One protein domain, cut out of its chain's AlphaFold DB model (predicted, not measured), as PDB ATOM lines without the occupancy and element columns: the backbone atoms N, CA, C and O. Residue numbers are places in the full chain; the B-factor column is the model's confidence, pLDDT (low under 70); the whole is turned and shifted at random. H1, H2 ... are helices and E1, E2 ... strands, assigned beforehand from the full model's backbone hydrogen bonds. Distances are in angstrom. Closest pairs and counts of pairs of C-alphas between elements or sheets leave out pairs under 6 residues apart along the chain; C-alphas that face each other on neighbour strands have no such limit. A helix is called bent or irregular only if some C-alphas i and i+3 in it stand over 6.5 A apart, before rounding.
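What this domain is: This is residues 4 to 187 of the 939 residues of an uncharacterized protein of viral metagenome (UniProt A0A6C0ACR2). Four helical hairpins, H3 with H4, H5 with H6, H7 with H8 and H9 with H10, stack side by side as a short solenoid, with H3, H5, H7 and H9 in one row and H4, H6, H8 and H10 in the other. The strand hairpin E1 and E2 caps the H9 and H10 end; near the other end H1 packs on H3, and residues 15 to 28 stick out. The printed part has 184 residues with ten named helices, then two named strands in an antiparallel sheet ordered E1, E2; the class is mostly helix. The whole is loose, with a radius of gyration of the C-alphas of 19.9 A, and elongated, spanning 66 by 37 by 27 A.

Where its parts are: E1 is residues 172 to 177, 16.8 A long, and E2 is residues 180 to 186, 17.7 A, ending at C-alpha 186 (100.014, 72.660, 62.937). Before them come H10, residues 159 to 168, and H9, residues 144 to 155, 17.3 A. H9 is irregular, with C-alphas 146 and 149 8.6 A apart. H8 is residues 124 to 133, H7 108 to 120, 18.3 A, H6 91 to 100 and H5 80 to 88. H4 is residues 55 to 67, 18.1 A, and H3 is 38 to 51, 19.8 A, beginning at (112.375, 120.435, 55.665). H2 is residues 22 to 32, and H1 is 4 to 12, beginning at (120.748, 110.205, 51.456).

How they stand to each other: E1 and E2 form a hairpin; N 173 and O 185 are 2.9 A apart, within hydrogen-bond range. The closest C-alphas of H10 and E1, Thr 166 and Tyr 172, are 4.9 A apart; those of H9 and E2, Cys 154 and Gly 184, 6.0 A. H7, H8, H9 and H10 form an up-and-down bundle, each running against the one before. H9 touches H7 with residues 149 to 153 alone, closest at Val 153 and Ile 120, C-alphas 5.0 A apart, at a shallow tilt of 22 degrees, the same way. H5 touches H7, closest at the C-alphas of Cys 86 and Ala 118, 5.0 A. H3 touches H5 with residues 46 to 51 alone, closest at the C-alphas of Val 47 and Ala 81, 4.8 A. H4 and H6 only just touch, with 3 pairs of C-alphas within 8 A, the closest those of Cys 55 and Phe 93, 6.3 A. H1 touches H3 at a steep tilt of 66 degrees, the C-alphas of Ser 7 and Cys 45 being closest at 5.7 A. H2 is close to H3 but not clearly touching, with the C-alphas of Val 32 and Pro 38 closest at 6.3 A. Every O i to N i+4 pair is within hydrogen-bond range in H1, H3, H4, H5, H6, H7, H8 and H10; in H2 it is 6 of 7, in H9 5 of 8.

The domain as a whole: The two C-alphas farthest apart, those of Asp 23 and Ile 187, are 66.4 A apart. The printed part has no cut, and the one long link is H4 to H5, residues 68 to 79. Residues 4 to 33 have pLDDT under 70; the mean of the printed part is 87.4.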
ATOM      1  N   THR A   4     119.524 110.997  51.243       57.09
ATOM      2  CA  THR A   4     120.748 110.205  51.456       57.09
ATOM      3  C   THR A   4     121.882 111.083  51.990       57.09
ATOM      4  O   THR A   4     122.302 110.895  53.129       57.09
ATOM      5  N   GLN A   5     122.272 112.128  51.250       67.38
ATOM      6  CA  GLN A   5     123.311 113.089  51.647       67.38
ATOM      7  C   GLN A   5     123.006 113.800  52.968       67.38
ATOM      8  O   GLN A   5     123.935 114.091  53.712       67.38
ATOM      9  N   LEU A   6     121.740 114.106  53.273       64.81
ATOM     10  CA  LEU A   6     121.363 114.704  54.556       64.81
ATOM     11  C   LEU A   6     121.549 113.698  55.699       64.81
ATOM     12  O   LEU A   6     122.142 114.043  56.721       64.81
ATOM     13  N   SER A   7     121.112 112.449  55.508       59.34
ATOM     14  CA  SER A   7     121.301 111.374  56.485       59.34
ATOM     15  C   SER A   7     122.784 111.064  56.705       59.34
ATOM     16  O   SER A   7     123.224 110.990  57.850       59.34
ATOM     17  N   ASP A   8     123.584 111.004  55.639       63.84
ATOM     18  CA  ASP A   8     125.014 110.709  55.711       63.84
ATOM     19  C   ASP A   8     125.805 111.903  56.265       63.84
ATOM     20  O   ASP A   8     126.704 111.709  57.078       63.84
ATOM     21  N   PHE A   9     125.411 113.146  55.965       69.31
ATOM     22  CA  PHE A   9     125.952 114.342  56.618       69.31
ATOM     23  C   PHE A   9     125.664 114.344  58.127       69.31
ATOM     24  O   PHE A   9     126.554 114.664  58.918       69.31
ATOM     25  N   ILE A  10     124.459 113.945  58.553       63.38
ATOM     26  CA  ILE A  10     124.103 113.782  59.973       63.38
ATOM     27  C   ILE A  10     124.898 112.633  60.617       63.38
ATOM     28  O   ILE A  10     125.357 112.776  61.748       63.38
ATOM     29  N   ILE A  11     125.108 111.519  59.910       59.38
ATOM     30  CA  ILE A  11     125.883 110.361  60.381       59.38
ATOM     31  C   ILE A  11     127.373 110.706  60.538       59.38
ATOM     32  O   ILE A  11     127.951 110.419  61.585       59.38
ATOM     33  N   GLN A  12     127.980 111.347  59.533       62.25
ATOM     34  CA  GLN A  12     129.404 111.694  59.489       62.25
ATOM     35  C   GLN A  12     129.773 112.835  60.447       62.25
ATOM     36  O   GLN A  12     130.841 112.801  61.046       62.25
ATOM     37  N   ASN A  13     128.905 113.839  60.631       53.88
ATOM     38  CA  ASN A  13     129.205 115.009  61.473       53.88
ATOM     39  C   ASN A  13     128.779 114.843  62.944       53.88
ATOM     40  O   ASN A  13     128.872 115.799  63.711       53.88
ATOM     41  N   ASN A  14     128.307 113.658  63.342       55.88
ATOM     42  CA  ASN A  14     127.974 113.325  64.733       55.88
ATOM     43  C   ASN A  14     128.953 112.286  65.341       55.88
ATOM     44  O   ASN A  14     128.641 111.682  66.363       55.88
ATOM     45  N   SER A  15     130.118 112.050  64.720       42.53
ATOM     46  CA  SER A  15     131.218 111.234  65.274       42.53
ATOM     47  C   SER A  15     132.261 112.044  66.061       42.53
ATOM     48  O   SER A  15     133.162 111.459  66.655       42.53
ATOM     49  N   TYR A  16     132.134 113.375  66.085       40.62
ATOM     50  CA  TYR A  16     132.990 114.288  66.847       40.62
ATOM     51  C   TYR A  16     132.259 114.792  68.098       40.62
ATOM     52  O   TYR A  16     131.090 115.176  68.037       40.62
ATOM     53  N   THR A  17     132.951 114.772  69.237       45.50
ATOM     54  CA  THR A  17     132.383 114.978  70.578       45.50
ATOM     55  C   THR A  17     132.302 116.447  70.994       45.50
ATOM     56  O   THR A  17     133.317 117.135  70.988       45.50
ATOM     57  N   GLU A  18     131.100 116.859  71.413       43.81
ATOM     58  CA  GLU A  18     130.690 117.910  72.380       43.81
ATOM     59  C   GLU A  18     131.315 119.330  72.383       43.81
ATOM     60  O   GLU A  18     130.590 120.287  72.650       43.81
ATOM     61  N   ASP A  19     132.593 119.531  72.065       44.19
ATOM     62  CA  ASP A  19     133.386 120.664  72.579       44.19
ATOM     63  C   ASP A  19     133.524 121.878  71.622       44.19
ATOM     64  O   ASP A  19     134.457 122.676  71.725       44.19
ATOM     65  N   ILE A  20     132.616 122.042  70.642       37.47
ATOM     66  CA  ILE A  20     132.692 123.127  69.633       37.47
ATOM     67  C   ILE A  20     131.383 123.930  69.496       37.47
ATOM     68  O   ILE A  20     130.563 123.684  68.613       37.47
ATOM     69  N   GLY A  21     131.269 124.976  70.323       41.94
ATOM     70  CA  GLY A  21     130.779 126.323  69.961       41.94
ATOM     71  C   GLY A  21     129.341 126.521  69.435       41.94
ATOM     72  O   GLY A  21     128.941 126.012  68.389       41.94
ATOM     73  N   GLN A  22     128.585 127.434  70.066       42.59
ATOM     74  CA  GLN A  22     127.211 127.781  69.646       42.59
ATOM     75  C   GLN A  22     127.084 128.300  68.195       42.59
ATOM     76  O   GLN A  22     126.048 128.082  67.562       42.59
ATOM     77  N   ASP A  23     128.132 128.902  67.623       41.06
ATOM     78  CA  ASP A  23     128.165 129.319  66.209       41.06
ATOM     79  C   ASP A  23     127.960 128.145  65.231       41.06
ATOM     80  O   ASP A  23     127.349 128.301  64.168       41.06
ATOM     81  N   TYR A  24     128.427 126.943  65.590       43.06
ATOM     82  CA  TYR A  24     128.232 125.745  64.771       43.06
ATOM     83  C   TYR A  24     126.766 125.287  64.791       43.06
ATOM     84  O   TYR A  24     126.221 124.905  63.750       43.06
ATOM     85  N   LYS A  25     126.086 125.431  65.942       50.50
ATOM     86  CA  LYS A  25     124.639 125.191  66.083       50.50
ATOM     87  C   LYS A  25     123.844 126.125  65.159       50.50
ATOM     88  O   LYS A  25     123.016 125.650  64.383       50.50
ATOM     89  N   TYR A  26     124.162 127.423  65.146       47.53
ATOM     90  CA  TYR A  26     123.497 128.404  64.273       47.53
ATOM     91  C   TYR A  26     123.722 128.159  62.770       47.53
ATOM     92  O   TYR A  26     122.775 128.275  61.984       47.53
ATOM     93  N   LYS A  27     124.932 127.768  62.344       50.53
ATOM     94  CA  LYS A  27     125.191 127.416  60.933       50.53
ATOM     95  C   LYS A  27     124.399 126.186  60.476       50.53
ATOM     96  O   LYS A  27     123.846 126.213  59.376       50.53
ATOM     97  N   LYS A  28     124.285 125.146  61.316       56.44
ATOM     98  CA  LYS A  28     123.530 123.913  61.003       56.44
ATOM     99  C   LYS A  28     122.036 124.219  60.775       56.44
ATOM    100  O   LYS A  28     121.460 123.745  59.801       56.44
ATOM    101  N   ILE A  29     121.446 125.113  61.579       54.84
ATOM    102  CA  ILE A  29     120.044 125.567  61.445       54.84
ATOM    103  C   ILE A  29     119.794 126.318  60.125       54.84
ATOM    104  O   ILE A  29     118.773 126.102  59.469       54.84
ATOM    105  N   LYS A  30     120.718 127.196  59.700       58.16
ATOM    106  CA  LYS A  30     120.529 128.002  58.479       58.16
ATOM    107  C   LYS A  30     120.522 127.159  57.196       58.16
ATOM    108  O   LYS A  30     119.873 127.552  56.233       58.16
ATOM    109  N   LEU A  31     121.190 126.002  57.188       59.94
ATOM    110  CA  LEU A  31     121.144 125.057  56.065       59.94
ATOM    111  C   LEU A  31     119.779 124.363  55.942       59.94
ATOM    112  O   LEU A  31     119.260 124.260  54.834       59.94
ATOM    113  N   VAL A  32     119.166 123.958  57.063       62.94
ATOM    114  CA  VAL A  32     117.843 123.297  57.068       62.94
ATOM    115  C   VAL A  32     116.752 124.221  56.513       62.94
ATOM    116  O   VAL A  32     115.901 123.773  55.753       62.94
ATOM    117  N   LYS A  33     116.812 125.531  56.798       63.41
ATOM    118  CA  LYS A  33     115.831 126.511  56.286       63.41
ATOM    119  C   LYS A  33     115.840 126.710  54.763       63.41
ATOM    120  O   LYS A  33     114.890 127.284  54.242       63.41
ATOM    121  N   ASN A  34     116.868 126.237  54.054       75.19
ATOM    122  CA  ASN A  34     116.943 126.302  52.589       75.19
ATOM    123  C   ASN A  34     116.424 125.021  51.901       75.19
ATOM    124  O   ASN A  34     116.485 124.917  50.675       75.19
ATOM    125  N   ILE A  35     115.950 124.032  52.664       81.88
ATOM    126  CA  ILE A  35     115.389 122.784  52.139       81.88
ATOM    127  C   ILE A  35     113.913 123.006  51.778       81.88
ATOM    128  O   ILE A  35     113.141 123.515  52.589       81.88
ATOM    129  N   LYS A  36     113.499 122.601  50.568       84.25
ATOM    130  CA  LYS A  36     112.076 122.556  50.198       84.25
ATOM    131  C   LYS A  36     111.418 121.385  50.939       84.25
ATOM    132  O   LYS A  36     111.851 120.251  50.764       84.25
ATOM    133  N   ASN A  37     110.415 121.708  51.754       90.25
ATOM    134  CA  ASN A  37     109.824 120.861  52.794       90.25
ATOM    135  C   ASN A  37     110.866 120.217  53.742       90.25
ATOM    136  O   ASN A  37     111.243 119.057  53.575       90.25
ATOM    137  N   PRO A  38     111.373 120.964  54.745       91.31
ATOM    138  CA  PRO A  38     112.375 120.435  55.665       91.31
ATOM    139  C   PRO A  38     111.813 119.365  56.612       91.31
ATOM    140  O   PRO A  38     112.591 118.551  57.094       91.31
ATOM    141  N   VAL A  39     110.502 119.361  56.885       93.50
ATOM    142  CA  VAL A  39     109.862 118.425  57.826       93.50
ATOM    143  C   VAL A  39     109.829 117.017  57.228       93.50
ATOM    144  O   VAL A  39     110.479 116.127  57.769       93.50
ATOM    145  N   GLU A  40     109.251 116.867  56.035       93.88
ATOM    146  CA  GLU A  40     109.219 115.617  55.249       93.88
ATOM    147  C   GLU A  40     110.616 114.988  55.076       93.88
ATOM    148  O   GLU A  40     110.805 113.783  55.247       93.88
ATOM    149  N   GLN A  41     111.645 115.800  54.800       93.69
ATOM    150  CA  GLN A  41     113.014 115.284  54.668       93.69
ATOM    151  C   GLN A  41     113.631 114.846  56.003       93.69
ATOM    152  O   GLN A  41     114.460 113.934  56.011       93.69
ATOM    153  N   LEU A  42     113.246 115.459  57.127       95.00
ATOM    154  CA  LEU A  42     113.663 115.024  58.461       95.00
ATOM    155  C   LEU A  42     112.903 113.763  58.900       95.00
ATOM    156  O   LEU A  42     113.519 112.889  59.503       95.00
ATOM    157  N   GLU A  43     111.626 113.623  58.540       95.25
ATOM    158  CA  GLU A  43     110.796 112.427  58.767       95.25
ATOM    159  C   GLU A  43     111.325 111.227  57.976       95.25
ATOM    160  O   GLU A  43     111.611 110.178  58.559       95.25
ATOM    161  N   GLN A  44     111.620 111.400  56.683       94.56
ATOM    162  CA  GLN A  44     112.281 110.362  55.891       94.56
ATOM    163  C   GLN A  44     113.683 110.030  56.432       94.56
ATOM    164  O   GLN A  44     114.089 108.869  56.414       94.56
ATOM    165  N   CYS A  45     114.435 111.009  56.957       95.75
ATOM    166  CA  CYS A  45     115.705 110.729  57.637       95.75
ATOM    167  C   CYS A  45     115.510 109.966  58.958       95.75
ATOM    168  O   CYS A  45     116.306 109.080  59.257       95.75
ATOM    169  N   PHE A  46     114.468 110.270  59.735       96.00
ATOM    170  CA  PHE A  46     114.123 109.576  60.979       96.00
ATOM    171  C   PHE A  46     113.767 108.110  60.703       96.00
ATOM    172  O   PHE A  46     114.391 107.220  61.288       96.00
ATOM    173  N   VAL A  47     112.889 107.853  59.727       95.75
ATOM    174  CA  VAL A  47     112.597 106.500  59.232       95.75
ATOM    175  C   VAL A  47     113.878 105.817  58.753       95.75
ATOM    176  O   VAL A  47     114.232 104.776  59.298       95.75
ATOM    177  N   ASN A  48     114.648 106.418  57.840       95.44
ATOM    178  CA  ASN A  48     115.880 105.814  57.310       95.44
ATOM    179  C   ASN A  48     116.914 105.471  58.400       95.44
ATOM    180  O   ASN A  48     117.650 104.491  58.263       95.44
ATOM    181  N   LEU A  49     116.983 106.247  59.489       95.81
ATOM    182  CA  LEU A  49     117.827 105.933  60.642       95.81
ATOM    183  C   LEU A  49     117.305 104.713  61.411       95.81
ATOM    184  O   LEU A  49     118.114 103.855  61.757       95.81
ATOM    185  N   THR A  50     115.990 104.575  61.624       95.56
ATOM    186  CA  THR A  50     115.411 103.349  62.217       95.56
ATOM    187  C   THR A  50     115.575 102.122  61.314       95.56
ATOM    188  O   THR A  50     115.970 101.070  61.806       95.56
ATOM    189  N   THR A  51     115.400 102.257  59.991       94.25
ATOM    190  CA  THR A  51     115.634 101.190  58.997       94.25
ATOM    191  C   THR A  51     117.067 100.658  59.056       94.25
ATOM    192  O   THR A  51     117.291  99.458  58.943       94.25
ATOM    193  N   LYS A  52     118.049 101.547  59.275       94.69
ATOM    194  CA  LYS A  52     119.473 101.207  59.463       94.69
ATOM    195  C   LYS A  52     119.815 100.756  60.900       94.69
ATOM    196  O   LYS A  52     120.990 100.606  61.219       94.69
ATOM    197  N   GLY A  53     118.833 100.594  61.794       93.00
ATOM    198  CA  GLY A  53     119.049 100.239  63.204       93.00
ATOM    199  C   GLY A  53     119.720 101.334  64.050       93.00
ATOM    200  O   GLY A  53     120.130 101.088  65.181       93.00
ATOM    201  N   PHE A  54     119.830 102.563  63.543       96.06
ATOM    202  CA  PHE A  54     120.421 103.705  64.243       96.06
ATOM    203  C   PHE A  54     119.385 104.452  65.095       96.06
ATOM    204  O   PHE A  54     119.303 105.683  65.067       96.06
ATOM    205  N   CYS A  55     118.605 103.718  65.885       93.88
ATOM    206  CA  CYS A  55     117.497 104.243  66.684       93.88
ATOM    207  C   CYS A  55     117.928 105.369  67.646       93.88
ATOM    208  O   CYS A  55     117.241 106.381  67.762       93.88
ATOM    209  N   ASN A  56     119.135 105.291  68.221       94.56
ATOM    210  CA  ASN A  56     119.707 106.367  69.048       94.56
ATOM    211  C   ASN A  56     119.966 107.667  68.253       94.56
ATOM    212  O   ASN A  56     119.819 108.768  68.787       94.56
ATOM    213  N   ARG A  57     120.304 107.567  66.957       95.25
ATOM    214  CA  ARG A  57     120.414 108.730  66.058       95.25
ATOM    215  C   ARG A  57     119.039 109.248  65.638       95.25
ATOM    216  O   ARG A  57     118.895 110.457  65.501       95.25
ATOM    217  N   ALA A  58     118.043 108.376  65.465       95.81
ATOM    218  CA  ALA A  58     116.661 108.777  65.200       95.81
ATOM    219  C   ALA A  58     116.072 109.555  66.395       95.81
ATOM    220  O   ALA A  58     115.577 110.665  66.217       95.81
ATOM    221  N   TYR A  59     116.248 109.053  67.623       95.12
ATOM    222  CA  TYR A  59     115.925 109.766  68.865       95.12
ATOM    223  C   TYR A  59     116.594 111.151  68.933       95.12
ATOM    224  O   TYR A  59     115.931 112.158  69.187       95.12
ATOM    225  N   TYR A  60     117.902 111.223  68.652       96.00
ATOM    226  CA  TYR A  60     118.629 112.494  68.629       96.00
ATOM    227  C   TYR A  60     118.116 113.447  67.537       96.00
ATOM    228  O   TYR A  60     117.982 114.642  67.793       96.00
ATOM    229  N   LEU A  61     117.786 112.937  66.346       95.56
ATOM    230  CA  LEU A  61     117.215 113.727  65.255       95.56
ATOM    231  C   LEU A  61     115.860 114.322  65.650       95.56
ATOM    232  O   LEU A  61     115.673 115.525  65.506       95.56
ATOM    233  N   TRP A  62     114.956 113.514  66.212       96.19
ATOM    234  CA  TRP A  62     113.674 113.987  66.737       96.19
ATOM    235  C   TRP A  62     113.863 115.063  67.815       96.19
ATOM    236  O   TRP A  62     113.253 116.131  67.738       96.19
ATOM    237  N   LYS A  63     114.758 114.822  68.784       95.75
ATOM    238  CA  LYS A  63     115.039 115.768  69.872       95.75
ATOM    239  C   LYS A  63     115.561 117.097  69.327       95.75
ATOM    240  O   LYS A  63     115.047 118.146  69.693       95.75
ATOM    241  N   VAL A  64     116.530 117.061  68.411       95.69
ATOM    242  CA  VAL A  64     117.085 118.268  67.784       95.69
ATOM    243  C   VAL A  64     116.045 118.992  66.927       95.69
ATOM    244  O   VAL A  64     116.018 120.220  66.961       95.69
ATOM    245  N   SER A  65     115.174 118.291  66.197       94.75
ATOM    246  CA  SER A  65     114.069 118.924  65.462       94.75
ATOM    247  C   SER A  65     113.144 119.683  66.418       94.75
ATOM    248  O   SER A  65     112.957 120.894  66.263       94.75
ATOM    249  N   LYS A  66     112.682 119.014  67.483       94.44
ATOM    250  CA  LYS A  66     111.825 119.597  68.523       94.44
ATOM    251  C   LYS A  66     112.472 120.804  69.213       94.44
ATOM    252  O   LYS A  66     111.836 121.851  69.316       94.44
ATOM    253  N   ASP A  67     113.744 120.701  69.599       95.12
ATOM    254  CA  ASP A  67     114.526 121.786  70.219       95.12
ATOM    255  C   ASP A  67     114.720 123.010  69.291       95.12
ATOM    256  O   ASP A  67     115.125 124.077  69.752       95.12
ATOM    257  N   ASN A  68     114.449 122.877  67.986       94.06
ATOM    258  CA  ASN A  68     114.487 123.963  66.997       94.06
ATOM    259  C   ASN A  68     113.090 124.423  66.533       94.06
ATOM    260  O   ASN A  68     112.994 125.203  65.583       94.06
ATOM    261  N   GLY A  69     112.012 123.956  67.174       95.31
ATOM    262  CA  GLY A  69     110.635 124.277  66.786       95.31
ATOM    263  C   GLY A  69     110.165 123.585  65.503       95.31
ATOM    264  O   GLY A  69     109.143 123.973  64.945       95.31
ATOM    265  N   LEU A  70     110.892 122.571  65.024       95.00
ATOM    266  CA  LEU A  70     110.444 121.699  63.942       95.00
ATOM    267  C   LEU A  70     109.704 120.516  64.568       95.00
ATOM    268  O   LEU A  70     110.324 119.607  65.125       95.00
ATOM    269  N   TYR A  71     108.374 120.540  64.495       92.69
ATOM    270  CA  TYR A  71     107.565 119.373  64.823       92.69
ATOM    271  C   TYR A  71     107.829 118.300  63.764       92.69
ATOM    272  O   TYR A  71     107.484 118.483  62.601       92.69
ATOM    273  N   LEU A  72     108.509 117.229  64.172       93.19
ATOM    274  CA  LEU A  72     108.663 116.006  63.396       93.19
ATOM    275  C   LEU A  72     107.562 115.061  63.855       93.19
ATOM    276  O   LEU A  72     107.572 114.653  65.023       93.19
ATOM    277  N   ASP A  73     106.621 114.738  62.972       92.06
ATOM    278  CA  ASP A  73     105.595 113.764  63.292       92.06
ATOM    279  C   ASP A  73     106.230 112.369  63.270       92.06
ATOM    280  O   ASP A  73     106.621 111.841  62.232       92.06
ATOM    281  N   THR A  74     106.376 111.758  64.447       86.88
ATOM    282  CA  THR A  74     106.956 110.412  64.558       86.88
ATOM    283  C   THR A  74     106.067 109.325  63.956       86.88
ATOM    284  O   THR A  74     106.568 108.236  63.691       86.88
ATOM    285  N   THR A  75     104.777 109.624  63.774       88.00
ATOM    286  CA  THR A  75     103.720 108.735  63.270       88.00
ATOM    287  C   THR A  75     103.555 108.811  61.751       88.00
ATOM    288  O   THR A  75     103.026 107.867  61.161       88.00
ATOM    289  N   ALA A  76     104.061 109.882  61.122       78.44
ATOM    290  CA  ALA A  76     104.128 110.020  59.671       78.44
ATOM    291  C   ALA A  76     104.851 108.826  59.026       78.44
ATOM    292  O   ALA A  76     105.709 108.184  59.640       78.44
ATOM    293  N   LEU A  77     104.495 108.537  57.769       86.62
ATOM    294  CA  LEU A  77     104.871 107.298  57.080       86.62
ATOM    295  C   LEU A  77     104.389 106.060  57.870       86.62
ATOM    296  O   LEU A  77     105.163 105.151  58.155       86.62
ATOM    297  N   ASP A  78     103.111 106.059  58.264       88.44
ATOM    298  CA  ASP A  78     102.361 104.932  58.847       88.44
ATOM    299  C   ASP A  78     103.022 104.219  60.041       88.44
ATOM    300  O   ASP A  78     102.882 103.012  60.231       88.44
ATOM    301  N   ASN A  79     103.724 104.967  60.901       93.62
ATOM    302  CA  ASN A  79     104.514 104.428  62.018       93.62
ATOM    303  C   ASN A  79     105.621 103.440  61.574       93.62
ATOM    304  O   ASN A  79     106.105 102.639  62.381       93.62
ATOM    305  N   LEU A  80     106.089 103.518  60.322       95.19
ATOM    306  CA  LEU A  80     107.163 102.682  59.766       95.19
ATOM    307  C   LEU A  80     108.458 102.763  60.596       95.19
ATOM    308  O   LEU A  80     109.219 101.798  60.659       95.19
ATOM    309  N   ALA A  81     108.698 103.872  61.303       95.75
ATOM    310  CA  ALA A  81     109.790 103.996  62.269       95.75
ATOM    311  C   ALA A  81     109.689 102.994  63.442       95.75
ATOM    312  O   ALA A  81     110.695 102.420  63.863       95.75
ATOM    313  N   LEU A  82     108.474 102.747  63.942       96.69
ATOM    314  CA  LEU A  82     108.198 101.786  65.010       96.69
ATOM    315  C   LEU A  82     108.274 100.341  64.492       96.69
ATOM    316  O   LEU A  82     108.896  99.499  65.135       96.69
ATOM    317  N   MET A  83     107.743 100.072  63.290       96.94
ATOM    318  CA  MET A  83     107.891  98.767  62.621       96.94
ATOM    319  C   MET A  83     109.366  98.407  62.397       96.94
ATOM    320  O   MET A  83     109.786  97.297  62.722       96.94
ATOM    321  N   ASN A  84     110.183  99.356  61.927       96.75
ATOM    322  CA  ASN A  84     111.626  99.158  61.786       96.75
ATOM    323  C   ASN A  84     112.315  98.872  63.127       96.75
ATOM    324  O   ASN A  84     113.166  97.985  63.194       96.75
ATOM    325  N   ALA A  85     111.946  99.570  64.205       97.06
ATOM    326  CA  ALA A  85     112.508  99.299  65.526       97.06
ATOM    327  C   ALA A  85     112.165  97.883  66.027       97.06
ATOM    328  O   ALA A  85     113.055  97.195  66.539       97.06
ATOM    329  N   CYS A  86     110.929  97.415  65.808       97.88
ATOM    330  CA  CYS A  86     110.515  96.037  66.097       97.88
ATOM    331  C   CYS A  86     111.309  95.015  65.276       97.88
ATOM    332  O   CYS A  86     111.895  94.099  65.849       97.88
ATOM    333  N   ARG A  87     111.407  95.229  63.959       97.31
ATOM    334  CA  ARG A  87     112.181  94.403  63.021       97.31
ATOM    335  C   ARG A  87     113.663  94.292  63.384       97.31
ATOM    336  O   ARG A  87     114.255  93.230  63.216       97.31
ATOM    337  N   VAL A  88     114.289  95.364  63.878       96.88
ATOM    338  CA  VAL A  88     115.714  95.350  64.262       96.88
ATOM    339  C   VAL A  88     115.929  94.756  65.664       96.88
ATOM    340  O   VAL A  88     116.933  94.068  65.874       96.88
ATOM    341  N   GLY A  89     114.996  94.961  66.600       97.25
ATOM    342  CA  GLY A  89     115.091  94.494  67.993       97.25
ATOM    343  C   GLY A  89     115.299  95.599  69.043       97.25
ATOM    344  O   GLY A  89     115.815  95.322  70.122       97.25
ATOM    345  N   TYR A  90     114.975  96.860  68.737       97.00
ATOM    346  CA  TYR A  90     115.360  98.029  69.545       97.00
ATOM    347  C   TYR A  90     114.322  98.391  70.628       97.00
ATOM    348  O   TYR A  90     113.616  99.394  70.520       97.00
ATOM    349  N   ILE A  91     114.247  97.582  71.691       97.25
ATOM    350  CA  ILE A  91     113.265  97.733  72.786       97.25
ATOM    351  C   ILE A  91     113.269  99.145  73.391       97.25
ATOM    352  O   ILE A  91     112.208  99.758  73.467       97.25
ATOM    353  N   ASP A  92     114.435  99.710  73.723       96.50
ATOM    354  CA  ASP A  92     114.544 101.054  74.322       96.50
ATOM    355  C   ASP A  92     113.898 102.155  73.460       96.50
ATOM    356  O   ASP A  92     113.336 103.122  73.972       96.50
ATOM    357  N   PHE A  93     113.961 102.010  72.131       96.00
ATOM    358  CA  PHE A  93     113.347 102.953  71.198       96.00
ATOM    359  C   PHE A  93     111.843 102.718  71.058       96.00
ATOM    360  O   PHE A  93     111.100 103.688  70.954       96.00
ATOM    361  N   ILE A  94     111.392 101.461  71.077       97.19
ATOM    362  CA  ILE A  94     109.966 101.101  71.072       97.19
ATOM    363  C   ILE A  94     109.305 101.666  72.338       97.19
ATOM    364  O   ILE A  94     108.340 102.422  72.247       97.19
ATOM    365  N   ASP A  95     109.880 101.390  73.509       96.25
ATOM    366  CA  ASP A  95     109.456 101.930  74.801       96.25
ATOM    367  C   ASP A  95     109.441 103.468  74.814       96.25
ATOM    368  O   ASP A  95     108.430 104.078  75.173       96.25
ATOM    369  N   TRP A  96     110.518 104.115  74.351       96.19
ATOM    370  CA  TRP A  96     110.559 105.572  74.219       96.19
ATOM    371  C   TRP A  96     109.465 106.114  73.286       96.19
ATOM    372  O   TRP A  96     108.786 107.078  73.642       96.19
ATOM    373  N   TYR A  97     109.276 105.512  72.110       95.12
ATOM    374  CA  TYR A  97     108.310 105.956  71.103       95.12
ATOM    375  C   TYR A  97     106.875 105.872  71.642       95.12
ATOM    376  O   TYR A  97     106.085 106.796  71.446       95.12
ATOM    377  N   LEU A  98     106.548 104.810  72.384       94.38
ATOM    378  CA  LEU A  98     105.253 104.632  73.051       94.38
ATOM    379  C   LEU A  98     105.081 105.602  74.232       94.38
ATOM    380  O   LEU A  98     104.013 106.185  74.411       94.38
ATOM    381  N   LYS A  99     106.139 105.838  75.019       94.88
ATOM    382  CA  LYS A  99     106.140 106.812  76.127       94.88
ATOM    383  C   LYS A  99     106.048 108.263  75.658       94.88
ATOM    384  O   LYS A  99     105.494 109.085  76.391       94.88
ATOM    385  N   LEU A 100     106.563 108.578  74.470       93.38
ATOM    386  CA  LEU A 100     106.331 109.849  73.789       93.38
ATOM    387  C   LEU A 100     104.869 109.935  73.335       93.38
ATOM    388  O   LEU A 100     104.162 110.884  73.671       93.38
ATOM    389  N   ASN A 101     104.413 108.913  72.618       89.19
ATOM    390  CA  ASN A 101     103.106 108.867  71.984       89.19
ATOM    391  C   ASN A 101     102.066 108.129  72.843       89.19
ATOM    392  O   ASN A 101     101.338 107.278  72.346       89.19
ATOM    393  N   LYS A 102     101.910 108.503  74.121       84.44
ATOM    394  CA  LYS A 102     100.888 107.916  75.025       84.44
ATOM    395  C   LYS A 102      99.431 108.092  74.558       84.44
ATOM    396  O   LYS A 102      98.530 107.539  75.175       84.44
ATOM    397  N   LYS A 103      99.201 108.892  73.511       80.75
ATOM    398  CA  LYS A 103      97.905 109.080  72.839       80.75
ATOM    399  C   LYS A 103      97.783 108.321  71.506       80.75
ATOM    400  O   LYS A 103      96.747 108.437  70.859       80.75
ATOM    401  N   LEU A 104      98.799 107.559  71.081       82.94
ATOM    402  CA  LEU A 104      98.652 106.629  69.960       82.94
ATOM    403  C   LEU A 104      97.755 105.469  70.394       82.94
ATOM    404  O   LEU A 104      98.216 104.471  70.949       82.94
ATOM    405  N   ASN A 105      96.475 105.580  70.057       86.56
ATOM    406  CA  ASN A 105      95.600 104.426  69.920       86.56
ATOM    407  C   ASN A 105      96.081 103.618  68.704       86.56
ATOM    408  O   ASN A 105      95.545 103.755  67.605       86.56
ATOM    409  N   LEU A 106      97.142 102.822  68.887       92.62
ATOM    410  CA  LEU A 106      97.672 101.925  67.861       92.62
ATOM    411  C   LEU A 106      96.532 101.032  67.360       92.62
ATOM    412  O   LEU A 106      95.967 100.258  68.140       92.62
ATOM    413  N   SER A 107      96.197 101.153  66.075       93.00
ATOM    414  CA  SER A 107      95.112 100.384  65.466       93.00
ATOM    415  C   SER A 107      95.385  98.883  65.570       93.00
ATOM    416  O   SER A 107      96.539  98.454  65.602       93.00
ATOM    417  N   VAL A 108      94.327  98.067  65.577       90.75
ATOM    418  CA  VAL A 108      94.439  96.596  65.585       90.75
ATOM    419  C   VAL A 108      95.377  96.097  64.480       90.75
ATOM    420  O   VAL A 108      96.263  95.294  64.751       90.75
ATOM    421  N   LYS A 109      95.258  96.646  63.263       93.19
ATOM    422  CA  LYS A 109      96.135  96.318  62.128       93.19
ATOM    423  C   LYS A 109      97.603  96.669  62.402       93.19
ATOM    424  O   LYS A 109      98.482  95.875  62.090       93.19
ATOM    425  N   LEU A 110      97.886  97.818  63.021       94.00
ATOM    426  CA  LEU A 110      99.255  98.191  63.389       94.00
ATOM    427  C   LEU A 110      99.796  97.319  64.534       94.00
ATOM    428  O   LEU A 110     100.951  96.906  64.477       94.00
ATOM    429  N   LYS A 111      98.978  96.980  65.538       95.19
ATOM    430  CA  LYS A 111      99.345  96.039  66.611       95.19
ATOM    431  C   LYS A 111      99.712  94.655  66.057       95.19
ATOM    432  O   LYS A 111     100.783  94.147  66.388       95.19
ATOM    433  N   ASP A 112      98.870  94.103  65.179       94.50
ATOM    434  CA  ASP A 112      99.115  92.837  64.474       94.50
ATOM    435  C   ASP A 112     100.423  92.922  63.645       94.50
ATOM    436  O   ASP A 112     101.290  92.054  63.770       94.50
ATOM    437  N   ASN A 113     100.638  94.008  62.885       95.06
ATOM    438  CA  ASN A 113     101.851  94.221  62.077       95.06
ATOM    439  C   ASN A 113     103.145  94.327  62.907       95.06
ATOM    440  O   ASN A 113     104.167  93.757  62.526       95.06
ATOM    441  N   LEU A 114     103.135  95.054  64.032       96.25
ATOM    442  CA  LEU A 114     104.311  95.197  64.904       96.25
ATOM    443  C   LEU A 114     104.732  93.850  65.502       96.25
ATOM    444  O   LEU A 114     105.926  93.557  65.590       96.25
ATOM    445  N   PHE A 115     103.749  93.032  65.887       97.00
ATOM    446  CA  PHE A 115     103.968  91.679  66.383       97.00
ATOM    447  C   PHE A 115     104.504  90.753  65.284       97.00
ATOM    448  O   PHE A 115     105.479  90.035  65.513       97.00
ATOM    449  N   TYR A 116     103.923  90.822  64.081       97.00
ATOM    450  CA  TYR A 116     104.373  90.074  62.907       97.00
ATOM    451  C   TYR A 116     105.844  90.377  62.578       97.00
ATOM    452  O   TYR A 116     106.658  89.456  62.547       97.00
ATOM    453  N   GLU A 117     106.215  91.656  62.437       97.25
ATOM    454  CA  GLU A 117     107.593  92.090  62.149       97.25
ATOM    455  C   GLU A 117     108.603  91.643  63.215       97.25
ATOM    456  O   GLU A 117     109.690  91.171  62.878       97.25
ATOM    457  N   ALA A 118     108.263  91.737  64.505       98.06
ATOM    458  CA  ALA A 118     109.133  91.232  65.568       98.06
ATOM    459  C   ALA A 118     109.332  89.706  65.467       98.06
ATOM    460  O   ALA A 118     110.450  89.203  65.615       98.06
ATOM    461  N   CYS A 119     108.259  88.971  65.163       98.19
ATOM    462  CA  CYS A 119     108.287  87.520  65.038       98.19
ATOM    463  C   CYS A 119     109.115  87.034  63.837       98.19
ATOM    464  O   CYS A 119     110.007  86.203  64.009       98.19
ATOM    465  N   ILE A 120     108.860  87.556  62.630       97.88
ATOM    466  CA  ILE A 120     109.493  87.068  61.387       97.88
ATOM    467  C   ILE A 120     110.976  87.457  61.236       97.88
ATOM    468  O   ILE A 120     111.619  87.050  60.267       97.88
ATOM    469  N   ASN A 121     111.519  88.216  62.196       97.81
ATOM    470  CA  ASN A 121     112.931  88.597  62.308       97.81
ATOM    471  C   ASN A 121     113.625  87.981  63.554       97.81
ATOM    472  O   ASN A 121     114.705  88.426  63.947       97.81
ATOM    473  N   ASP A 122     113.008  86.973  64.189       97.88
ATOM    474  CA  ASP A 122     113.458  86.272  65.410       97.88
ATOM    475  C   ASP A 122     113.735  87.173  66.635       97.88
ATOM    476  O   ASP A 122     114.566  86.865  67.496       97.88
ATOM    477  N   LYS A 123     113.040  88.313  66.740       98.25
ATOM    478  CA  LYS A 123     113.225  89.304  67.815       98.25
ATOM    479  C   LYS A 123     112.392  88.946  69.039       98.25
ATOM    480  O   LYS A 123     111.550  89.733  69.467       98.25
ATOM    481  N   LEU A 124     112.627  87.757  69.598       98.12
ATOM    482  CA  LEU A 124     111.879  87.220  70.742       98.12
ATOM    483  C   LEU A 124     111.747  88.229  71.894       98.12
ATOM    484  O   LEU A 124     110.681  88.352  72.483       98.12
ATOM    485  N   GLU A 125     112.806  88.984  72.177       98.06
ATOM    486  CA  GLU A 125     112.841  89.975  73.252       98.06
ATOM    487  C   GLU A 125     111.885  91.162  72.989       98.06
ATOM    488  O   GLU A 125     111.321  91.733  73.922       98.06
ATOM    489  N   VAL A 126     111.646  91.506  71.715       98.00
ATOM    490  CA  VAL A 126     110.582  92.441  71.312       98.00
ATOM    491  C   VAL A 126     109.219  91.753  71.336       98.00
ATOM    492  O   VAL A 126     108.266  92.355  71.812       98.00
ATOM    493  N   VAL A 127     109.103  90.506  70.865       98.00
ATOM    494  CA  VAL A 127     107.840  89.739  70.882       98.00
ATOM    495  C   VAL A 127     107.258  89.685  72.302       98.00
ATOM    496  O   VAL A 127     106.094  90.039  72.491       98.00
ATOM    497  N   THR A 128     108.077  89.366  73.311       96.81
ATOM    498  CA  THR A 128     107.664  89.408  74.725       96.81
ATOM    499  C   THR A 128     107.298  90.821  75.176       96.81
ATOM    500  O   THR A 128     106.236  91.005  75.764       96.81
ATOM    501  N   PHE A 129     108.100  91.840  74.837       97.56
ATOM    502  CA  PHE A 129     107.796  93.232  75.195       97.56
ATOM    503  C   PHE A 129     106.452  93.713  74.617       97.56
ATOM    504  O   PHE A 129     105.678  94.362  75.322       97.56
ATOM    505  N   LEU A 130     106.150  93.386  73.355       96.44
ATOM    506  CA  LEU A 130     104.889  93.736  72.695       96.44
ATOM    507  C   LEU A 130     103.702  93.058  73.396       96.44
ATOM    508  O   LEU A 130     102.740  93.747  73.743       96.44
ATOM    509  N   CYS A 131     103.795  91.750  73.666       95.38
ATOM    510  CA  CYS A 131     102.803  91.012  74.454       95.38
ATOM    511  C   CYS A 131     102.547  91.662  75.820       95.38
ATOM    512  O   CYS A 131     101.403  91.944  76.170       95.38
ATOM    513  N   GLU A 132     103.614  91.948  76.563       95.50
ATOM    514  CA  GLU A 132     103.543  92.459  77.932       95.50
ATOM    515  C   GLU A 132     103.080  93.920  78.034       95.50
ATOM    516  O   GLU A 132     102.541  94.295  79.073       95.50
ATOM    517  N   ASN A 133     103.269  94.755  77.001       94.75
ATOM    518  CA  ASN A 133     103.074  96.212  77.113       94.75
ATOM    519  C   ASN A 133     102.059  96.822  76.130       94.75
ATOM    520  O   ASN A 133     101.513  97.882  76.428       94.75
ATOM    521  N   ILE A 134     101.785  96.192  74.981       92.69
ATOM    522  CA  ILE A 134     100.877  96.736  73.943       92.69
ATOM    523  C   ILE A 134      99.656  95.837  73.713       92.69
ATOM    524  O   ILE A 134      98.575  96.325  73.356       92.69
ATOM    525  N   LEU A 135      99.833  94.524  73.880       92.19
ATOM    526  CA  LEU A 135      98.870  93.512  73.447       92.19
ATOM    527  C   LEU A 135      98.108  92.848  74.608       92.19
ATOM    528  O   LEU A 135      97.358  91.916  74.350       92.19
ATOM    529  N   LYS A 136      98.230  93.341  75.853       88.81
ATOM    530  CA  LYS A 136      97.507  92.808  77.031       88.81
ATOM    531  C   LYS A 136      96.009  92.605  76.779       88.81
ATOM    532  O   LYS A 136      95.475  91.540  77.064       88.81
ATOM    533  N   ASP A 137      95.369  93.625  76.214       87.00
ATOM    534  CA  ASP A 137      93.927  93.655  75.931       87.00
ATOM    535  C   ASP A 137      93.608  93.247  74.479       87.00
ATOM    536  O   ASP A 137      92.479  93.392  74.015       87.00
ATOM    537  N   HIS A 138      94.610  92.788  73.718       85.44
ATOM    538  CA  HIS A 138      94.493  92.481  72.295       85.44
ATOM    539  C   HIS A 138      94.696  90.990  72.044       85.44
ATOM    540  O   HIS A 138      95.811  90.479  72.135       85.44
ATOM    541  N   VAL A 139      93.623  90.291  71.671       80.88
ATOM    542  CA  VAL A 139      93.696  88.876  71.287       80.88
ATOM    543  C   VAL A 139      94.527  88.750  70.009       80.88
ATOM    544  O   VAL A 139      94.036  89.002  68.908       80.88
ATOM    545  N   ILE A 140      95.789  88.346  70.164       82.25
ATOM    546  CA  ILE A 140      96.712  88.111  69.052       82.25
ATOM    547  C   ILE A 140      96.211  86.893  68.264       82.25
ATOM    548  O   ILE A 140      96.435  85.742  68.651       82.25
ATOM    549  N   ARG A 141      95.514  87.148  67.153       83.06
ATOM    550  CA  ARG A 141      94.959  86.113  66.269       83.06
ATOM    551  C   ARG A 141      96.052  85.533  65.365       83.06
ATOM    552  O   ARG A 141      96.082  85.800  64.170       83.06
ATOM    553  N   ILE A 142      96.969  84.745  65.936       84.75
ATOM    554  CA  ILE A 142      98.072  84.067  65.211       84.75
ATOM    555  C   ILE A 142      97.541  83.038  64.184       84.75
ATOM    556  O   ILE A 142      98.267  82.571  63.311       84.75
ATOM    557  N   ASP A 143      96.261  82.692  64.283       82.69
ATOM    558  CA  ASP A 143      95.476  81.853  63.376       82.69
ATOM    559  C   ASP A 143      94.810  82.609  62.212       82.69
ATOM    560  O   ASP A 143      94.406  81.949  61.249       82.69
ATOM    561  N   LYS A 144      94.757  83.955  62.222       77.56
ATOM    562  CA  LYS A 144      94.425  84.727  61.005       77.56
ATOM    563  C   LYS A 144      95.328  84.276  59.850       77.56
ATOM    564  O   LYS A 144      96.472  83.862  60.050       77.56
ATOM    565  N   ASN A 145      94.791  84.364  58.635       83.75
ATOM    566  CA  ASN A 145      95.465  83.960  57.401       83.75
ATOM    567  C   ASN A 145      95.980  82.504  57.441       83.75
ATOM    568  O   ASN A 145      97.076  82.220  56.967       83.75
ATOM    569  N   ASN A 146      95.215  81.558  58.010       83.31
ATOM    570  CA  ASN A 146      95.583  80.132  58.010       83.31
ATOM    571  C   ASN A 146      96.993  79.924  58.612       83.31
ATOM    572  O   ASN A 146      97.876  79.317  58.003       83.31
ATOM    573  N   HIS A 147      97.230  80.481  59.804       93.56
ATOM    574  CA  HIS A 147      98.500  80.367  60.539       93.56
ATOM    575  C   HIS A 147      99.743  80.885  59.779       93.56
ATOM    576  O   HIS A 147     100.862  80.421  60.024       93.56
ATOM    577  N   GLU A 148      99.567  81.834  58.853       95.06
ATOM    578  CA  GLU A 148     100.635  82.418  58.026       95.06
ATOM    579  C   GLU A 148     101.839  82.883  58.852       95.06
ATOM    580  O   GLU A 148     102.976  82.582  58.496       95.06
ATOM    581  N   LEU A 149     101.609  83.532  60.000       96.12
ATOM    582  CA  LEU A 149     102.692  83.985  60.872       96.12
ATOM    583  C   LEU A 149     103.590  82.826  61.343       96.12
ATOM    584  O   LEU A 149     104.811  82.912  61.225       96.12
ATOM    585  N   PHE A 150     103.013  81.723  61.827       97.25
ATOM    586  CA  PHE A 150     103.798  80.563  62.264       97.25
ATOM    587  C   PHE A 150     104.543  79.908  61.087       97.25
ATOM    588  O   PHE A 150     105.718  79.556  61.216       97.25
ATOM    589  N   LYS A 151     103.901  79.825  59.913       96.94
ATOM    590  CA  LYS A 151     104.518  79.323  58.673       96.94
ATOM    591  C   LYS A 151     105.710  80.189  58.240       96.94
ATOM    592  O   LYS A 151     106.765  79.641  57.923       96.94
ATOM    593  N   THR A 152     105.591  81.518  58.286       97.19
ATOM    594  CA  THR A 152     106.678  82.452  57.938       97.19
ATOM    595  C   THR A 152     107.803  82.444  58.975       97.19
ATOM    596  O   THR A 152     108.969  82.404  58.592       97.19
ATOM    597  N   VAL A 153     107.492  82.378  60.274       97.94
ATOM    598  CA  VAL A 153     108.482  82.186  61.354       97.94
ATOM    599  C   VAL A 153     109.296  80.903  61.136       97.94
ATOM    600  O   VAL A 153     110.523  80.927  61.252       97.94
ATOM    601  N   CYS A 154     108.647  79.801  60.747       97.94
ATOM    602  CA  CYS A 154     109.339  78.556  60.412       97.94
ATOM    603  C   CYS A 154     110.195  78.686  59.141       97.94
ATOM    604  O   CYS A 154     111.373  78.330  59.155       97.94
ATOM    605  N   LYS A 155     109.635  79.256  58.065       97.75
ATOM    606  CA  LYS A 155     110.316  79.491  56.776       97.75
ATOM    607  C   LYS A 155     111.565  80.372  56.911       97.75
ATOM    608  O   LYS A 155     112.564  80.110  56.248       97.75
ATOM    609  N   ASN A 156     111.525  81.377  57.785       97.62
ATOM    610  CA  ASN A 156     112.640  82.287  58.057       97.62
ATOM    611  C   ASN A 156     113.664  81.718  59.063       97.62
ATOM    612  O   ASN A 156     114.637  82.395  59.394       97.62
ATOM    613  N   ASN A 157     113.474  80.484  59.549       98.00
ATOM    614  CA  ASN A 157     114.295  79.848  60.583       98.00
ATOM    615  C   ASN A 157     114.362  80.634  61.915       98.00
ATOM    616  O   ASN A 157     115.382  80.624  62.608       98.00
ATOM    617  N   CYS A 158     113.277  81.319  62.290       98.19
ATOM    618  CA  CYS A 158     113.191  82.127  63.508       98.19
ATOM    619  C   CYS A 158     112.993  81.236  64.749       98.19
ATOM    620  O   CYS A 158     111.895  81.111  65.287       98.19
ATOM    621  N   ILE A 159     114.062  80.555  65.167       98.25
ATOM    622  CA  ILE A 159     114.045  79.482  66.174       98.25
ATOM    623  C   ILE A 159     113.598  79.938  67.565       98.25
ATOM    624  O   ILE A 159     112.909  79.171  68.246       98.25
ATOM    625  N   LYS A 160     113.975  81.141  68.019       98.38
ATOM    626  CA  LYS A 160     113.557  81.628  69.342       98.38
ATOM    627  C   LYS A 160     112.047  81.851  69.361       98.38
ATOM    628  O   LYS A 160     111.359  81.366  70.259       98.38
ATOM    629  N   VAL A 161     111.543  82.552  68.346       98.25
ATOM    630  CA  VAL A 161     110.119  82.875  68.198       98.25
ATOM    631  C   VAL A 161     109.302  81.614  67.927       98.25
ATOM    632  O   VAL A 161     108.252  81.440  68.532       98.25
ATOM    633  N   ALA A 162     109.798  80.686  67.105       98.12
ATOM    634  CA  ALA A 162     109.142  79.407  66.845       98.12
ATOM    635  C   ALA A 162     108.903  78.610  68.137       98.12
ATOM    636  O   ALA A 162     107.773  78.212  68.408       98.12
ATOM    637  N   LYS A 163     109.937  78.444  68.978       97.81
ATOM    638  CA  LYS A 163     109.809  77.761  70.278       97.81
ATOM    639  C   LYS A 163     108.836  78.474  71.222       97.81
ATOM    640  O   LYS A 163     108.055  77.816  71.907       97.81
ATOM    641  N   TRP A 164     108.861  79.807  71.242       97.88
ATOM    642  CA  TRP A 164     107.923  80.613  72.027       97.88
ATOM    643  C   TRP A 164     106.474  80.420  71.547       97.88
ATOM    644  O   TRP A 164     105.590  80.170  72.365       97.88
ATOM    645  N   LEU A 165     106.235  80.409  70.231       96.88
ATOM    646  CA  LEU A 165     104.918  80.131  69.652       96.88
ATOM    647  C   LEU A 165     104.420  78.725  70.010       96.88
ATOM    648  O   LEU A 165     103.269  78.599  70.409       96.88
ATOM    649  N   THR A 166     105.267  77.691  69.952       96.44
ATOM    650  CA  THR A 166     104.871  76.330  70.371       96.44
ATOM    651  C   THR A 166     104.583  76.212  71.872       96.44
ATOM    652  O   THR A 166     103.790  75.369  72.277       96.44
ATOM    653  N   TYR A 167     105.190  77.064  72.707       96.50
ATOM    654  CA  TYR A 167     104.946  77.087  74.154       96.50
ATOM    655  C   TYR A 167     103.617  77.777  74.508       96.50
ATOM    656  O   TYR A 167     102.850  77.247  75.308       96.50
ATOM    657  N   TYR A 168     103.321  78.932  73.899       95.19
ATOM    658  CA  TYR A 168     102.074  79.673  74.153       95.19
ATOM    659  C   TYR A 168     100.864  79.135  73.374       95.19
ATOM    660  O   TYR A 168      99.730  79.319  73.808       95.19
ATOM    661  N   TYR A 169     101.088  78.456  72.247       94.44
ATOM    662  CA  TYR A 169     100.042  77.895  71.392       94.44
ATOM    663  C   TYR A 169     100.360  76.421  71.078       94.44
ATOM    664  O   TYR A 169     100.894  76.126  70.008       94.44
ATOM    665  N   PRO A 170      99.992  75.473  71.964       94.75
ATOM    666  CA  PRO A 170     100.330  74.047  71.825       94.75
ATOM    667  C   PRO A 170      99.786  73.336  70.570       94.75
ATOM    668  O   PRO A 170     100.170  72.203  70.291       94.75
ATOM    669  N   LYS A 171      98.930  74.003  69.779       95.38
ATOM    670  CA  LYS A 171      98.547  73.576  68.420       95.38
ATOM    671  C   LYS A 171      99.677  73.704  67.387       95.38
ATOM    672  O   LYS A 171      99.492  73.302  66.244       95.38
ATOM    673  N   TYR A 172     100.828  74.261  67.756       96.50
ATOM    674  CA  TYR A 172     102.020  74.347  66.915       96.50
ATOM    675  C   TYR A 172     103.129  73.428  67.438       96.50
ATOM    676  O   TYR A 172     103.363  73.346  68.642       96.50
ATOM    677  N   SER A 173     103.864  72.797  66.524       97.31
ATOM    678  CA  SER A 173     105.038  71.969  66.816       97.31
ATOM    679  C   SER A 173     106.182  72.305  65.861       97.31
ATOM    680  O   SER A 173     105.938  72.603  64.694       97.31
ATOM    681  N   VAL A 174     107.434  72.253  66.326       97.69
ATOM    682  CA  VAL A 174     108.620  72.428  65.470       97.69
ATOM    683  C   VAL A 174     109.676  71.370  65.757       97.69
ATOM    684  O   VAL A 174     110.096  71.196  66.901       97.69
ATOM    685  N   ASN A 175     110.161  70.709  64.705       97.75
ATOM    686  CA  ASN A 175     111.390  69.925  64.770       97.75
ATOM    687  C   ASN A 175     112.581  70.822  64.401       97.75
ATOM    688  O   ASN A 175     112.567  71.489  63.362       97.75
ATOM    689  N   ILE A 176     113.606  70.849  65.257       98.06
ATOM    690  CA  ILE A 176     114.792  71.696  65.112       98.06
ATOM    691  C   ILE A 176     116.045  70.831  65.228       98.06
ATOM    692  O   ILE A 176     116.380  70.353  66.310       98.06
ATOM    693  N   GLU A 177     116.784  70.713  64.131       97.75
ATOM    694  CA  GLU A 177     118.025  69.945  64.041       97.75
ATOM    695  C   GLU A 177     119.154  70.870  63.576       97.75
ATOM    696  O   GLU A 177     118.963  71.696  62.686       97.75
ATOM    697  N   ASN A 178     120.346  70.761  64.170       97.00
ATOM    698  CA  ASN A 178     121.526  71.552  63.780       97.00
ATOM    699  C   ASN A 178     121.283  73.082  63.718       97.00
ATOM    700  O   ASN A 178     121.816  73.771  62.849       97.00
ATOM    701  N   ASN A 179     120.463  73.614  64.636       96.56
ATOM    702  CA  ASN A 179     119.985  75.006  64.644       96.56
ATOM    703  C   ASN A 179     119.271  75.435  63.342       96.56
ATOM    704  O   ASN A 179     119.366  76.589  62.912       96.56
ATOM    705  N   LYS A 180     118.508  74.516  62.741       97.75
ATOM    706  CA  LYS A 180     117.538  74.788  61.677       97.75
ATOM    707  C   LYS A 180     116.189  74.146  61.992       97.75
ATOM    708  O   LYS A 180     116.145  72.992  62.404       97.75
ATOM    709  N   ILE A 181     115.096  74.875  61.778       97.56
ATOM    710  CA  ILE A 181     113.742  74.318  61.740       97.56
ATOM    711  C   ILE A 181     113.671  73.423  60.499       97.56
ATOM    712  O   ILE A 181     113.778  73.909  59.375       97.56
ATOM    713  N   ILE A 182     113.544  72.112  60.709       97.50
ATOM    714  CA  ILE A 182     113.423  71.123  59.627       97.50
ATOM    715  C   ILE A 182     111.968  71.027  59.170       97.50
ATOM    716  O   ILE A 182     111.688  70.909  57.980       97.50
ATOM    717  N   PHE A 183     111.039  71.115  60.123       95.06
ATOM    718  CA  PHE A 183     109.606  71.116  59.871       95.06
ATOM    719  C   PHE A 183     108.876  71.881  60.979       95.06
ATOM    720  O   PHE A 183     109.260  71.800  62.148       95.06
ATOM    721  N   GLY A 184     107.831  72.616  60.601       95.44
ATOM    722  CA  GLY A 184     106.884  73.246  61.515       95.44
ATOM    723  C   GLY A 184     105.479  72.760  61.186       95.44
ATOM    724  O   GLY A 184     105.013  72.951  60.065       95.44
ATOM    725  N   GLU A 185     104.824  72.121  62.150       95.88
ATOM    726  CA  GLU A 185     103.518  71.487  61.989       95.88
ATOM    727  C   GLU A 185     102.439  72.231  62.778       95.88
ATOM    728  O   GLU A 185     102.689  72.787  63.851       95.88
ATOM    729  N   ILE A 186     101.219  72.210  62.245       95.88
ATOM    730  CA  ILE A 186     100.014  72.660  62.937       95.88
ATOM    731  C   ILE A 186      99.242  71.394  63.303       95.88
ATOM    732  O   ILE A 186      98.724  70.696  62.430       95.88
ATOM    733  N   ILE A 187      99.209  71.070  64.595       94.31
ATOM    734  CA  ILE A 187      98.540  69.885  65.128       94.31
ATOM    735  C   ILE A 187      97.034  70.156  65.111       94.31
ATOM    736  O   ILE A 187      96.456  70.661  66.072       94.31
TER     737      ILE A 187